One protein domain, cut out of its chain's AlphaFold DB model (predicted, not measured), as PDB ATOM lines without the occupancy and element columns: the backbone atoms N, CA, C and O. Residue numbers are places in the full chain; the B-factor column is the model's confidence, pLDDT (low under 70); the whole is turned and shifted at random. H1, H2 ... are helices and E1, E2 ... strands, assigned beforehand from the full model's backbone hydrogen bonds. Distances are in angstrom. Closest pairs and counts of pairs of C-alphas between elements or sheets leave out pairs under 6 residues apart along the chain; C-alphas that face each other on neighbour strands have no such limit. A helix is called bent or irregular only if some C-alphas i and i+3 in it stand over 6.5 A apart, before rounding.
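What this domain is: This is residues 307 to 388 of the 388 residues of an uncharacterized protein of Candidatus Gottesmanbacteria bacterium RBG_13_45_10 (UniProt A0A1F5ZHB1). A small four-stranded sheet of short, antiparallel strands forms the core, its strands' lines turning by 111 degrees from edge to edge, with the short helix H1 on one face and H2 on the other. The longest helix, H4, leads straight off the end of strand E4 and runs past H2 to the small helix H3, while the bare loop of residues 310 to 322 arches out from the sheet between E1 and H1. The printed part has 82 residues, with named elements in the order E1 H1 E2 H2 H3 E3 E4 H4; the sheet's order is E1 E3 E4 E2, and the class is mixed, helices and strands. The whole is compact, with a radius of gyration of the C-alphas of 12.1 A, and spans 37 by 26 by 22 A.

How they stand to each other: E1, residues 307 to 309, is an edge strand and the antiparallel neighbour of E3, residues 362 to 364, at 136 degrees; N 308 and O 362 are 2.9 A apart, within hydrogen-bond range. E3 forms a hairpin with E4, residues 369 to 372, at 139 degrees, with N 363 and O 370 at 2.8 A. E4 is the antiparallel neighbour of the other edge strand, E2, residues 333 to 335, at 142 degrees, with N 334 and O 371 at 2.8 A. H1, residues 323 to 327, is on the sheet at a height of 8.9 A, only just over E4, on which 3 of its 5 C-alphas fall; its closest C-alpha to E2 is that of Leu 326, 5.6 A from that of Tyr 333. H2, residues 336 to 342, is on the opposite face at a height of 6.5 A, over none of the strands; its closest C-alpha to E4 is that of Leu 336, 5.3 A from that of Tyr 370. H3, residues 350 to 353, is not on the sheet. E2, H2, H3 and E3 make a split strand-helix-strand unit, two strands running the same way with E4 between them, its crossover right-handed. H4, residues 373 to 387, only grazes the sheet with its residues 373 to 379. H2 and H4 are close but not clearly touching, at a steep tilt of 65 degrees, the same way; the closest C-alphas, of Leu 339 and Ala 380, are 7.4 A apart. H3 and H4 are close but not clearly touching, at 6.6 A between the C-alphas of Leu 353 and Ala 386. H1 is apart from H2, H3 and H4. In H1 and H2 every O i to N i+4 pair is within hydrogen-bond range, in H4 9 of 11, and H3 is too short for such a pair.

Where its parts are: E1 begins at C-alpha 307, (-18.438, -19.053, 26.481). E4, 10.7 A long, ends at C-alpha 372, (-27.246, -14.769, 19.158). H2 is 9.9 A long and H4 20.9 A, ending at C-alpha 387, (-32.292, -4.367, 36.849). H4 is irregular: C-alphas 374 and 377 are 7.6 A apart.

The domain as a whole: The two C-alphas farthest apart, of Asp 318 and Ala 388, the chain's last residue, are 37.2 A apart. The printed part has no cut. The link from E1 to H1, 13 residues, is long. The mean pLDDT of the printed part is 79.3; under 70 are residues 309 to 313, 318, 347 to 353, 355 to 356 and 387 to 388.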
ATOM      1  N   GLN A 307     -17.056 -18.992  26.030       81.38
ATOM      2  CA  GLN A 307     -18.438 -19.053  26.481       81.38
ATOM      3  C   GLN A 307     -18.437 -18.705  27.967       81.38
ATOM      4  O   GLN A 307     -17.798 -19.397  28.755       81.38
ATOM      5  N   LEU A 308     -19.074 -17.596  28.344       76.00
ATOM      6  CA  LEU A 308     -19.099 -17.194  29.747       76.00
ATOM      7  C   LEU A 308     -20.071 -18.051  30.537       76.00
ATOM      8  O   LEU A 308     -19.656 -18.574  31.562       76.00
ATOM      9  N   LYS A 309     -21.318 -18.209  30.064       65.94
ATOM     10  CA  LYS A 309     -22.347 -19.046  30.702       65.94
ATOM     11  C   LYS A 309     -23.466 -19.436  29.731       65.94
ATOM     12  O   LYS A 309     -23.722 -18.727  28.754       65.94
ATOM     13  N   THR A 310     -24.115 -20.561  30.036       53.22
ATOM     14  CA  THR A 310     -25.281 -21.125  29.344       53.22
ATOM     15  C   THR A 310     -26.209 -21.874  30.288       53.22
ATOM     16  O   THR A 310     -25.749 -22.514  31.226       53.22
ATOM     17  N   ARG A 311     -27.501 -21.906  29.938       53.72
ATOM     18  CA  ARG A 311     -28.483 -22.911  30.391       53.72
ATOM     19  C   ARG A 311     -28.247 -24.306  29.770       53.72
ATOM     20  O   ARG A 311     -28.721 -25.309  30.284       53.72
ATOM     21  N   SER A 312     -27.545 -24.364  28.635       57.59
ATOM     22  CA  SER A 312     -27.174 -25.584  27.894       57.59
ATOM     23  C   SER A 312     -25.750 -26.064  28.198       57.59
ATOM     24  O   SER A 312     -24.926 -25.298  28.700       57.59
ATOM     25  N   ALA A 313     -25.464 -27.327  27.859       63.41
ATOM     26  CA  ALA A 313     -24.139 -27.936  27.977       63.41
ATOM     27  C   ALA A 313     -23.033 -27.054  27.364       63.41
ATOM     28  O   ALA A 313     -23.273 -26.306  26.411       63.41
ATOM     29  N   ALA A 314     -21.822 -27.142  27.923       71.12
ATOM     30  CA  ALA A 314     -20.658 -26.430  27.406       71.12
ATOM     31  C   ALA A 314     -20.476 -26.740  25.913       71.12
ATOM     32  O   ALA A 314     -20.423 -27.908  25.520       71.12
ATOM     33  N   ILE A 315     -20.404 -25.696  25.083       76.44
ATOM     34  CA  ILE A 315     -20.138 -25.859  23.658       76.44
ATOM     35  C   ILE A 315     -18.663 -26.263  23.543       76.44
ATOM     36  O   ILE A 315     -17.808 -25.604  24.149       76.44
ATOM     37  N   PRO A 316     -18.339 -27.331  22.796       75.44
ATOM     38  CA  PRO A 316     -16.956 -27.697  22.519       75.44
ATOM     39  C   PRO A 316     -16.155 -26.496  21.988       75.44
ATOM     40  O   PRO A 316     -16.677 -25.682  21.227       75.44
ATOM     41  N   ILE A 317     -14.889 -26.353  22.398       70.19
ATOM     42  CA  ILE A 317     -14.051 -25.175  22.074       70.19
ATOM     43  C   ILE A 317     -13.940 -24.953  20.555       70.19
ATOM     44  O   ILE A 317     -13.893 -23.817  20.081       70.19
ATOM     45  N   ASP A 318     -13.921 -26.040  19.792       69.06
ATOM     46  CA  ASP A 318     -13.905 -26.101  18.331       69.06
ATOM     47  C   ASP A 318     -15.233 -25.690  17.675       69.06
ATOM     48  O   ASP A 318     -15.236 -25.259  16.522       69.06
ATOM     49  N   ALA A 319     -16.339 -25.749  18.418       78.19
ATOM     50  CA  ALA A 319     -17.663 -25.292  18.001       78.19
ATOM     51  C   ALA A 319     -17.998 -23.863  18.479       78.19
ATOM     52  O   ALA A 319     -19.066 -23.338  18.152       78.19
ATOM     53  N   LEU A 320     -17.105 -23.201  19.229       83.81
ATOM     54  CA  LEU A 320     -17.287 -21.798  19.611       83.81
ATOM     55  C   LEU A 320     -17.200 -20.875  18.387       83.81
ATOM     56  O   LEU A 320     -16.342 -21.074  17.520       83.81
ATOM     57  N   PRO A 321     -18.009 -19.799  18.331       85.50
ATOM     58  CA  PRO A 321     -17.905 -18.826  17.259       85.50
ATOM     59  C   PRO A 321     -16.523 -18.178  17.260       85.50
ATOM     60  O   PRO A 321     -15.910 -17.924  18.300       85.50
ATOM     61  N   THR A 322     -16.020 -17.876  16.073       83.25
ATOM     62  CA  THR A 322     -14.752 -17.167  15.911       83.25
ATOM     63  C   THR A 322     -14.897 -15.706  16.331       83.25
ATOM     64  O   THR A 322     -15.950 -15.080  16.167       83.25
ATOM     65  N   LEU A 323     -13.799 -15.094  16.785       81.50
ATOM     66  CA  LEU A 323     -13.777 -13.660  17.107       81.50
ATOM     67  C   LEU A 323     -14.264 -12.787  15.933       81.50
ATOM     68  O   LEU A 323     -14.880 -11.745  16.144       81.50
ATOM     69  N   TRP A 324     -14.004 -13.214  14.694       78.44
ATOM     70  CA  TRP A 324     -14.440 -12.503  13.497       78.44
ATOM     71  C   TRP A 324     -15.956 -12.572  13.284       78.44
ATOM     72  O   TRP A 324     -16.545 -11.537  12.967       78.44
ATOM     73  N   GLN A 325     -16.588 -13.734  13.502       83.06
ATOM     74  CA  GLN A 325     -18.051 -13.869  13.441       83.06
ATOM     75  C   GLN A 325     -18.724 -12.907  14.427       83.06
ATOM     76  O   GLN A 325     -19.592 -12.128  14.030       83.06
ATOM     77  N   LEU A 326     -18.221 -12.854  15.665       84.56
ATOM     78  CA  LEU A 326     -18.719 -11.943  16.697       84.56
ATOM     79  C   LEU A 326     -18.513 -10.462  16.324       84.56
ATOM     80  O   LEU A 326     -19.445  -9.659  16.367       84.56
ATOM     81  N   GLN A 327     -17.298 -10.072  15.920       81.44
ATOM     82  CA  GLN A 327     -16.962  -8.670  15.622       81.44
ATOM     83  C   GLN A 327     -17.648  -8.117  14.371       81.44
ATOM     84  O   GLN A 327     -17.866  -6.907  14.280       81.44
ATOM     85  N   LYS A 328     -17.948  -8.971  13.388       81.38
ATOM     86  CA  LYS A 328     -18.623  -8.574  12.147       81.38
ATOM     87  C   LYS A 328     -20.135  -8.741  12.195       81.38
ATOM     88  O   LYS A 328     -20.765  -8.454  11.183       81.38
ATOM     89  N   HIS A 329     -20.695  -9.145  13.335       80.19
ATOM     90  CA  HIS A 329     -22.121  -9.437  13.470       80.19
ATOM     91  C   HIS A 329     -22.623 -10.422  12.405       80.19
ATOM     92  O   HIS A 329     -23.696 -10.249  11.834       80.19
ATOM     93  N   LYS A 330     -21.792 -11.416  12.076       79.06
ATOM     94  CA  LYS A 330     -22.169 -12.486  11.151       79.06
ATOM     95  C   LYS A 330     -22.909 -13.576  11.906       79.06
ATOM     96  O   LYS A 330     -22.786 -13.649  13.123       79.06
ATOM     97  N   ASP A 331     -23.661 -14.392  11.178       84.81
ATOM     98  CA  ASP A 331     -24.349 -15.570  11.715       84.81
ATOM     99  C   ASP A 331     -25.224 -15.235  12.938       84.81
ATOM    100  O   ASP A 331     -25.230 -15.943  13.937       84.81
ATOM    101  N   GLY A 332     -25.906 -14.083  12.885       88.56
ATOM    102  CA  GLY A 332     -26.848 -13.650  13.915       88.56
ATOM    103  C   GLY A 332     -26.227 -13.107  15.207       88.56
ATOM    104  O   GLY A 332     -26.967 -12.765  16.123       88.56
ATOM    105  N   TYR A 333     -24.901 -12.975  15.336       90.75
ATOM    106  CA  TYR A 333     -24.297 -12.509  16.593       90.75
ATOM    107  C   TYR A 333     -24.410 -10.990  16.808       90.75
ATOM    108  O   TYR A 333     -23.925 -10.174  16.018       90.75
ATOM    109  N   ARG A 334     -24.970 -10.573  17.946       89.62
ATOM    110  CA  ARG A 334     -25.175  -9.165  18.330       89.62
ATOM    111  C   ARG A 334     -24.401  -8.807  19.592       89.62
ATOM    112  O   ARG A 334     -24.025  -9.665  20.382       89.62
ATOM    113  N   SER A 335     -24.082  -7.520  19.739       89.50
ATOM    114  CA  SER A 335     -23.324  -7.010  20.889       89.50
ATOM    115  C   SER A 335     -24.265  -6.741  22.055       89.50
ATOM    116  O   SER A 335     -25.178  -5.927  21.911       89.50
ATOM    117  N   LEU A 336     -23.984  -7.336  23.217       87.12
ATOM    118  CA  LEU A 336     -24.740  -7.113  24.454       87.12
ATOM    119  C   LEU A 336     -24.794  -5.631  24.826       87.12
ATOM    120  O   LEU A 336     -25.831  -5.126  25.232       87.12
ATOM    121  N   LYS A 337     -23.687  -4.913  24.615       86.12
ATOM    122  CA  LYS A 337     -23.605  -3.478  24.891       86.12
ATOM    123  C   LYS A 337     -24.680  -2.694  24.131       86.12
ATOM    124  O   LYS A 337     -25.278  -1.799  24.698       86.12
ATOM    125  N   LYS A 338     -24.936  -3.031  22.859       87.75
ATOM    126  CA  LYS A 338     -25.957  -2.332  22.059       87.75
ATOM    127  C   LYS A 338     -27.364  -2.578  22.601       87.75
ATOM    128  O   LYS A 338     -28.170  -1.657  22.601       87.75
ATOM    129  N   LEU A 339     -27.647  -3.808  23.031       88.44
ATOM    130  CA  LEU A 339     -28.924  -4.153  23.647       88.44
ATOM    131  C   LEU A 339     -29.109  -3.391  24.957       88.44
ATOM    132  O   LEU A 339     -30.130  -2.753  25.157       88.44
ATOM    133  N   ALA A 340     -28.098  -3.403  25.814       85.12
ATOM    134  CA  ALA A 340     -28.165  -2.720  27.087       85.12
ATOM    135  C   ALA A 340     -28.234  -1.191  26.970       85.12
ATOM    136  O   ALA A 340     -29.023  -0.584  27.680       85.12
ATOM    137  N   ASP A 341     -27.482  -0.581  26.044       85.56
ATOM    138  CA  ASP A 341     -27.598   0.851  25.736       85.56
ATOM    139  C   ASP A 341     -29.042   1.186  25.274       85.56
ATOM    140  O   ASP A 341     -29.551   2.260  25.574       85.56
ATOM    141  N   ARG A 342     -29.730   0.266  24.570       87.88
ATOM    142  CA  ARG A 342     -31.142   0.419  24.153       87.88
ATOM    143  C   ARG A 342     -32.132   0.277  25.315       87.88
ATOM    144  O   ARG A 342     -33.208   0.859  25.250       87.88
ATOM    145  N   LEU A 343     -31.785  -0.507  26.332       86.81
ATOM    146  CA  LEU A 343     -32.595  -0.740  27.533       86.81
ATOM    147  C   LEU A 343     -32.241   0.220  28.686       86.81
ATOM    148  O   LEU A 343     -32.751   0.046  29.783       86.81
ATOM    149  N   ASP A 344     -31.362   1.197  28.444       84.81
ATOM    150  CA  ASP A 344     -30.841   2.150  29.437       84.81
ATOM    151  C   ASP A 344     -30.145   1.497  30.653       84.81
ATOM    152  O   ASP A 344     -30.146   2.009  31.769       84.81
ATOM    153  N   ILE A 345     -29.496   0.347  30.434       79.81
ATOM    154  CA  ILE A 345     -28.774  -0.395  31.479       79.81
ATOM    155  C   ILE A 345     -27.301   0.024  31.491       79.81
ATOM    156  O   ILE A 345     -26.552  -0.210  30.533       79.81
ATOM    157  N   HIS A 346     -26.854   0.611  32.603       73.31
ATOM    158  CA  HIS A 346     -25.502   1.147  32.750       73.31
ATOM    159  C   HIS A 346     -24.399   0.070  32.779       73.31
ATOM    160  O   HIS A 346     -24.529  -1.007  33.360       73.31
ATOM    161  N   ARG A 347     -23.234   0.405  32.198       59.72
ATOM    162  CA  ARG A 347     -22.127  -0.540  31.931       59.72
ATOM    163  C   ARG A 347     -21.549  -1.283  33.138       59.72
ATOM    164  O   ARG A 347     -20.896  -2.304  32.934       59.72
ATOM    165  N   GLY A 348     -21.729  -0.764  34.350       59.81
ATOM    166  CA  GLY A 348     -21.202  -1.371  35.575       59.81
ATOM    167  C   GLY A 348     -21.903  -2.673  35.971       59.81
ATOM    168  O   GLY A 348     -21.289  -3.500  36.631       59.81
ATOM    169  N   GLN A 349     -23.142  -2.893  35.516       60.84
ATOM    170  CA  GLN A 349     -23.998  -3.987  35.993       60.84
ATOM    171  C   GLN A 349     -23.876  -5.280  35.167       60.84
ATOM    172  O   GLN A 349     -24.323  -6.339  35.596       60.84
ATOM    173  N   TYR A 350     -23.232  -5.258  33.990       62.41
ATOM    174  CA  TYR A 350     -23.251  -6.417  33.081       62.41
ATOM    175  C   TYR A 350     -22.648  -7.694  33.662       62.41
ATOM    176  O   TYR A 350     -23.110  -8.779  33.333       62.41
ATOM    177  N   ALA A 351     -21.597  -7.589  34.477       59.88
ATOM    178  CA  ALA A 351     -20.925  -8.766  35.022       59.88
ATOM    179  C   ALA A 351     -21.783  -9.495  36.071       59.88
ATOM    180  O   ALA A 351     -21.748 -10.720  36.131       59.88
ATOM    181  N   GLU A 352     -22.577  -8.754  36.848       58.00
ATOM    182  CA  GLU A 352     -23.466  -9.287  37.890       58.00
ATOM    183  C   GLU A 352     -24.765  -9.852  37.297       58.00
ATOM    184  O   GLU A 352     -25.273 -10.875  37.758       58.00
ATOM    185  N   LEU A 353     -25.240  -9.240  36.208       63.16
ATOM    186  CA  LEU A 353     -26.400  -9.696  35.440       63.16
ATOM    187  C   LEU A 353     -26.111 -10.973  34.636       63.16
ATOM    188  O   LEU A 353     -27.026 -11.670  34.244       63.16
ATOM    189  N   MET A 354     -24.854 -11.337  34.379       71.06
ATOM    190  CA  MET A 354     -24.502 -12.566  33.647       71.06
ATOM    191  C   MET A 354     -24.233 -13.743  34.601       71.06
ATOM    192  O   MET A 354     -23.187 -14.398  34.527       71.06
ATOM    193  N   ASN A 355     -25.170 -14.003  35.520       68.25
ATOM    194  CA  ASN A 355     -25.093 -15.094  36.498       68.25
ATOM    195  C   ASN A 355     -25.720 -16.407  35.973       68.25
ATOM    196  O   ASN A 355     -26.034 -16.532  34.790       68.25
ATOM    197  N   GLU A 356     -25.830 -17.434  36.823       64.06
ATOM    198  CA  GLU A 356     -26.320 -18.775  36.431       64.06
ATOM    199  C   GLU A 356     -27.774 -18.786  35.941       64.06
ATOM    200  O   GLU A 356     -28.166 -19.699  35.221       64.06
ATOM    201  N   ASN A 357     -28.545 -17.742  36.255       74.25
ATOM    202  CA  ASN A 357     -29.939 -17.612  35.847       74.25
ATOM    203  C   ASN A 357     -30.106 -16.969  34.462       74.25
ATOM    204  O   ASN A 357     -31.236 -16.807  34.006       74.25
ATOM    205  N   CYS A 358     -29.013 -16.589  33.787       80.69
ATOM    206  CA  CYS A 358     -29.084 -16.003  32.452       80.69
ATOM    207  C   CYS A 358     -29.686 -17.019  31.456       80.69
ATOM    208  O   CYS A 358     -29.128 -18.106  31.271       80.69
ATOM    209  N   PRO A 359     -30.804 -16.690  30.781       82.69
ATOM    210  CA  PRO A 359     -31.539 -17.662  29.974       82.69
ATOM    211  C   PRO A 359     -30.857 -18.002  28.643       82.69
ATOM    212  O   PRO A 359     -31.306 -18.913  27.946       82.69
ATOM    213  N   VAL A 360     -29.779 -17.298  28.283       86.88
ATOM    214  CA  VAL A 360     -29.169 -17.343  26.949       86.88
ATOM    215  C   VAL A 360     -27.664 -17.589  27.008       86.88
ATOM    216  O   VAL A 360     -27.011 -17.401  28.034       86.88
ATOM    217  N   THR A 361     -27.092 -17.994  25.873       87.31
ATOM    218  CA  THR A 361     -25.640 -18.163  25.744       87.31
ATOM    219  C   THR A 361     -24.961 -16.819  25.547       87.31
ATOM    220  O   THR A 361     -25.241 -16.130  24.565       87.31
ATOM    221  N   ILE A 362     -24.001 -16.487  26.414       87.06
ATOM    222  CA  ILE A 362     -23.157 -15.304  26.225       87.06
ATOM    223  C   ILE A 362     -21.732 -15.702  25.851       87.06
ATOM    224  O   ILE A 362     -21.038 -16.410  26.586       87.06
ATOM    225  N   PHE A 363     -21.269 -15.173  24.721       87.81
ATOM    226  CA  PHE A 363     -19.896 -15.300  24.251       87.81
ATOM    227  C   PHE A 363     -19.103 -14.044  24.599       87.81
ATOM    228  O   PHE A 363     -19.485 -12.924  24.254       87.81
ATOM    229  N   ARG A 364     -17.950 -14.209  25.238       85.62
ATOM    230  CA  ARG A 364     -16.973 -13.145  25.451       85.62
ATOM    231  C   ARG A 364     -15.885 -13.244  24.399       85.62
ATOM    232  O   ARG A 364     -15.198 -14.250  24.302       85.62
ATOM    233  N   GLY A 365     -15.715 -12.165  23.636       81.62
ATOM    234  CA  GLY A 365     -14.524 -11.962  22.813       81.62
ATOM    235  C   GLY A 365     -13.359 -11.483  23.684       81.62
ATOM    236  O   GLY A 365     -12.914 -12.170  24.589       81.62
ATOM    237  N   ARG A 366     -12.867 -10.257  23.454       74.81
ATOM    238  CA  ARG A 366     -11.859  -9.639  24.343       74.81
ATOM    239  C   ARG A 366     -12.497  -8.919  25.535       74.81
ATOM    240  O   ARG A 366     -12.385  -9.347  26.678       74.81
ATOM    241  N   ILE A 367     -13.168  -7.806  25.242       73.88
ATOM    242  CA  ILE A 367     -13.786  -6.901  26.233       73.88
ATOM    243  C   ILE A 367     -15.307  -6.822  26.007       73.88
ATOM    244  O   ILE A 367     -16.049  -6.259  26.803       73.88
ATOM    245  N   THR A 368     -15.788  -7.376  24.895       82.56
ATOM    246  CA  THR A 368     -17.180  -7.273  24.461       82.56
ATOM    247  C   THR A 368     -17.865  -8.624  24.586       82.56
ATOM    248  O   THR A 368     -17.269  -9.659  24.267       82.56
ATOM    249  N   HIS A 369     -19.115  -8.572  25.034       87.62
ATOM    250  CA  HIS A 369     -20.012  -9.708  25.174       87.62
ATOM    251  C   HIS A 369     -20.990  -9.743  24.003       87.62
ATOM    252  O   HIS A 369     -21.439  -8.695  23.526       87.62
ATOM    253  N   TYR A 370     -21.296 -10.947  23.546       90.06
ATOM    254  CA  TYR A 370     -22.120 -11.206  22.382       90.06
ATOM    255  C   TYR A 370     -23.156 -12.281  22.686       90.06
ATOM    256  O   TYR A 370     -22.889 -13.200  23.457       90.06
ATOM    257  N   TYR A 371     -24.308 -12.167  22.041       89.81
ATOM    258  CA  TYR A 371     -25.411 -13.123  22.093       89.81
ATOM    259  C   TYR A 371     -25.899 -13.398  20.665       89.81
ATOM    260  O   TYR A 371     -25.574 -12.643  19.745       89.81
ATOM    261  N   HIS A 372     -26.636 -14.484  20.456       90.88
ATOM    262  CA  HIS A 372     -27.246 -14.769  19.158       90.88
ATOM    263  C   HIS A 372     -28.607 -14.062  19.058       90.88
ATOM    264  O   HIS A 372     -29.372 -14.071  20.010       90.88
ATOM    265  N   GLU A 373     -28.945 -13.460  17.919       92.25
ATOM    266  CA  GLU A 373     -30.127 -12.593  17.773       92.25
ATOM    267  C   GLU A 373     -31.461 -13.283  18.058       92.25
ATOM    268  O   GLU A 373     -32.375 -12.655  18.574       92.25
ATOM    269  N   ARG A 374     -31.552 -14.590  17.788       91.62
ATOM    270  CA  ARG A 374     -32.715 -15.416  18.156       91.62
ATOM    271  C   ARG A 374     -33.019 -15.400  19.662       91.62
ATOM    272  O   ARG A 374     -34.138 -15.683  20.056       91.62
ATOM    273  N   ASP A 375     -32.013 -15.093  20.477       90.25
ATOM    274  CA  ASP A 375     -32.095 -15.067  21.931       90.25
ATOM    275  C   ASP A 375     -32.328 -13.628  22.461       90.25
ATOM    276  O   ASP A 375     -32.313 -13.406  23.670       90.25
ATOM    277  N   GLU A 376     -32.510 -12.629  21.578       91.56
ATOM    278  CA  GLU A 376     -32.585 -11.205  21.951       91.56
ATOM    279  C   GLU A 376     -33.757 -10.889  22.882       91.56
ATOM    280  O   GLU A 376     -33.566 -10.165  23.855       91.56
ATOM    281  N   GLU A 377     -34.948 -11.424  22.599       91.19
ATOM    282  CA  GLU A 377     -36.162 -11.156  23.383       91.19
ATOM    283  C   GLU A 377     -36.031 -11.692  24.811       91.19
ATOM    284  O   GLU A 377     -36.167 -10.933  25.769       91.19
ATOM    285  N   ALA A 378     -35.653 -12.967  24.953       89.25
ATOM    286  CA  ALA A 378     -35.450 -13.605  26.254       89.25
ATOM    287  C   ALA A 378     -34.347 -12.916  27.073       89.25
ATOM    288  O   ALA A 378     -34.453 -12.774  28.292       89.25
ATOM    289  N   LEU A 379     -33.277 -12.465  26.410       88.75
ATOM    290  CA  LEU A 379     -32.216 -11.714  27.065       88.75
ATOM    291  C   LEU A 379     -32.685 -10.322  27.503       88.75
ATOM    292  O   LEU A 379     -32.329  -9.887  28.594       88.75
ATOM    293  N   ALA A 380     -33.465  -9.619  26.679       89.12
ATOM    294  CA  ALA A 380     -33.980  -8.295  27.011       89.12
ATOM    295  C   ALA A 380     -34.917  -8.337  28.227       89.12
ATOM    296  O   ALA A 380     -34.762  -7.526  29.138       89.12
ATOM    297  N   GLU A 381     -35.837  -9.303  28.266       88.94
ATOM    298  CA  GLU A 381     -36.760  -9.510  29.387       88.94
ATOM    299  C   GLU A 381     -36.012  -9.824  30.688       88.94
ATOM    300  O   GLU A 381     -36.273  -9.223  31.733       88.94
ATOM    301  N   TYR A 382     -35.018 -10.711  30.614       87.19
ATOM    302  CA  TYR A 382     -34.179 -11.045  31.758       87.19
ATOM    303  C   TYR A 382     -33.394  -9.837  32.271       87.19
ATOM    304  O   TYR A 382     -33.368  -9.589  33.473       87.19
ATOM    305  N   LEU A 383     -32.780  -9.067  31.367       85.38
ATOM    306  CA  LEU A 383     -32.016  -7.880  31.732       85.38
ATOM    307  C   LEU A 383     -32.895  -6.832  32.416       85.38
ATOM    308  O   LEU A 383     -32.490  -6.325  33.452       85.38
ATOM    309  N   LEU A 384     -34.095  -6.561  31.890       84.75
ATOM    310  CA  LEU A 384     -35.046  -5.630  32.503       84.75
ATOM    311  C   LEU A 384     -35.500  -6.098  33.890       84.75
ATOM    312  O   LEU A 384     -35.576  -5.286  34.805       84.75
ATOM    313  N   THR A 385     -35.761  -7.398  34.054       81.56
ATOM    314  CA  THR A 385     -36.191  -7.985  35.337       81.56
ATOM    315  C   THR A 385     -35.085  -7.950  36.385       81.56
ATOM    316  O   THR A 385     -35.345  -7.715  37.556       81.56
ATOM    317  N   ALA A 386     -33.843  -8.195  35.973       75.12
ATOM    318  CA  ALA A 386     -32.699  -8.232  36.871       75.12
ATOM    319  C   ALA A 386     -32.168  -6.831  37.242       75.12
ATOM    320  O   ALA A 386     -31.347  -6.722  38.151       75.12
ATOM    321  N   THR A 387     -32.615  -5.776  36.547       69.75
ATOM    322  CA  THR A 387     -32.292  -4.367  36.849       69.75
ATOM    323  C   THR A 387     -33.457  -3.556  37.423       69.75
ATOM    324  O   THR A 387     -33.245  -2.391  37.759       69.75
ATOM    325  N   ALA A 388     -34.662  -4.131  37.481       61.34
ATOM    326  CA  ALA A 388     -35.820  -3.573  38.183       61.34
ATOM    327  C   ALA A 388     -35.677  -3.780  39.695       61.34
ATOM    328  O   ALA A 388     -36.089  -2.862  40.442       61.34
TER     329      ALA A 388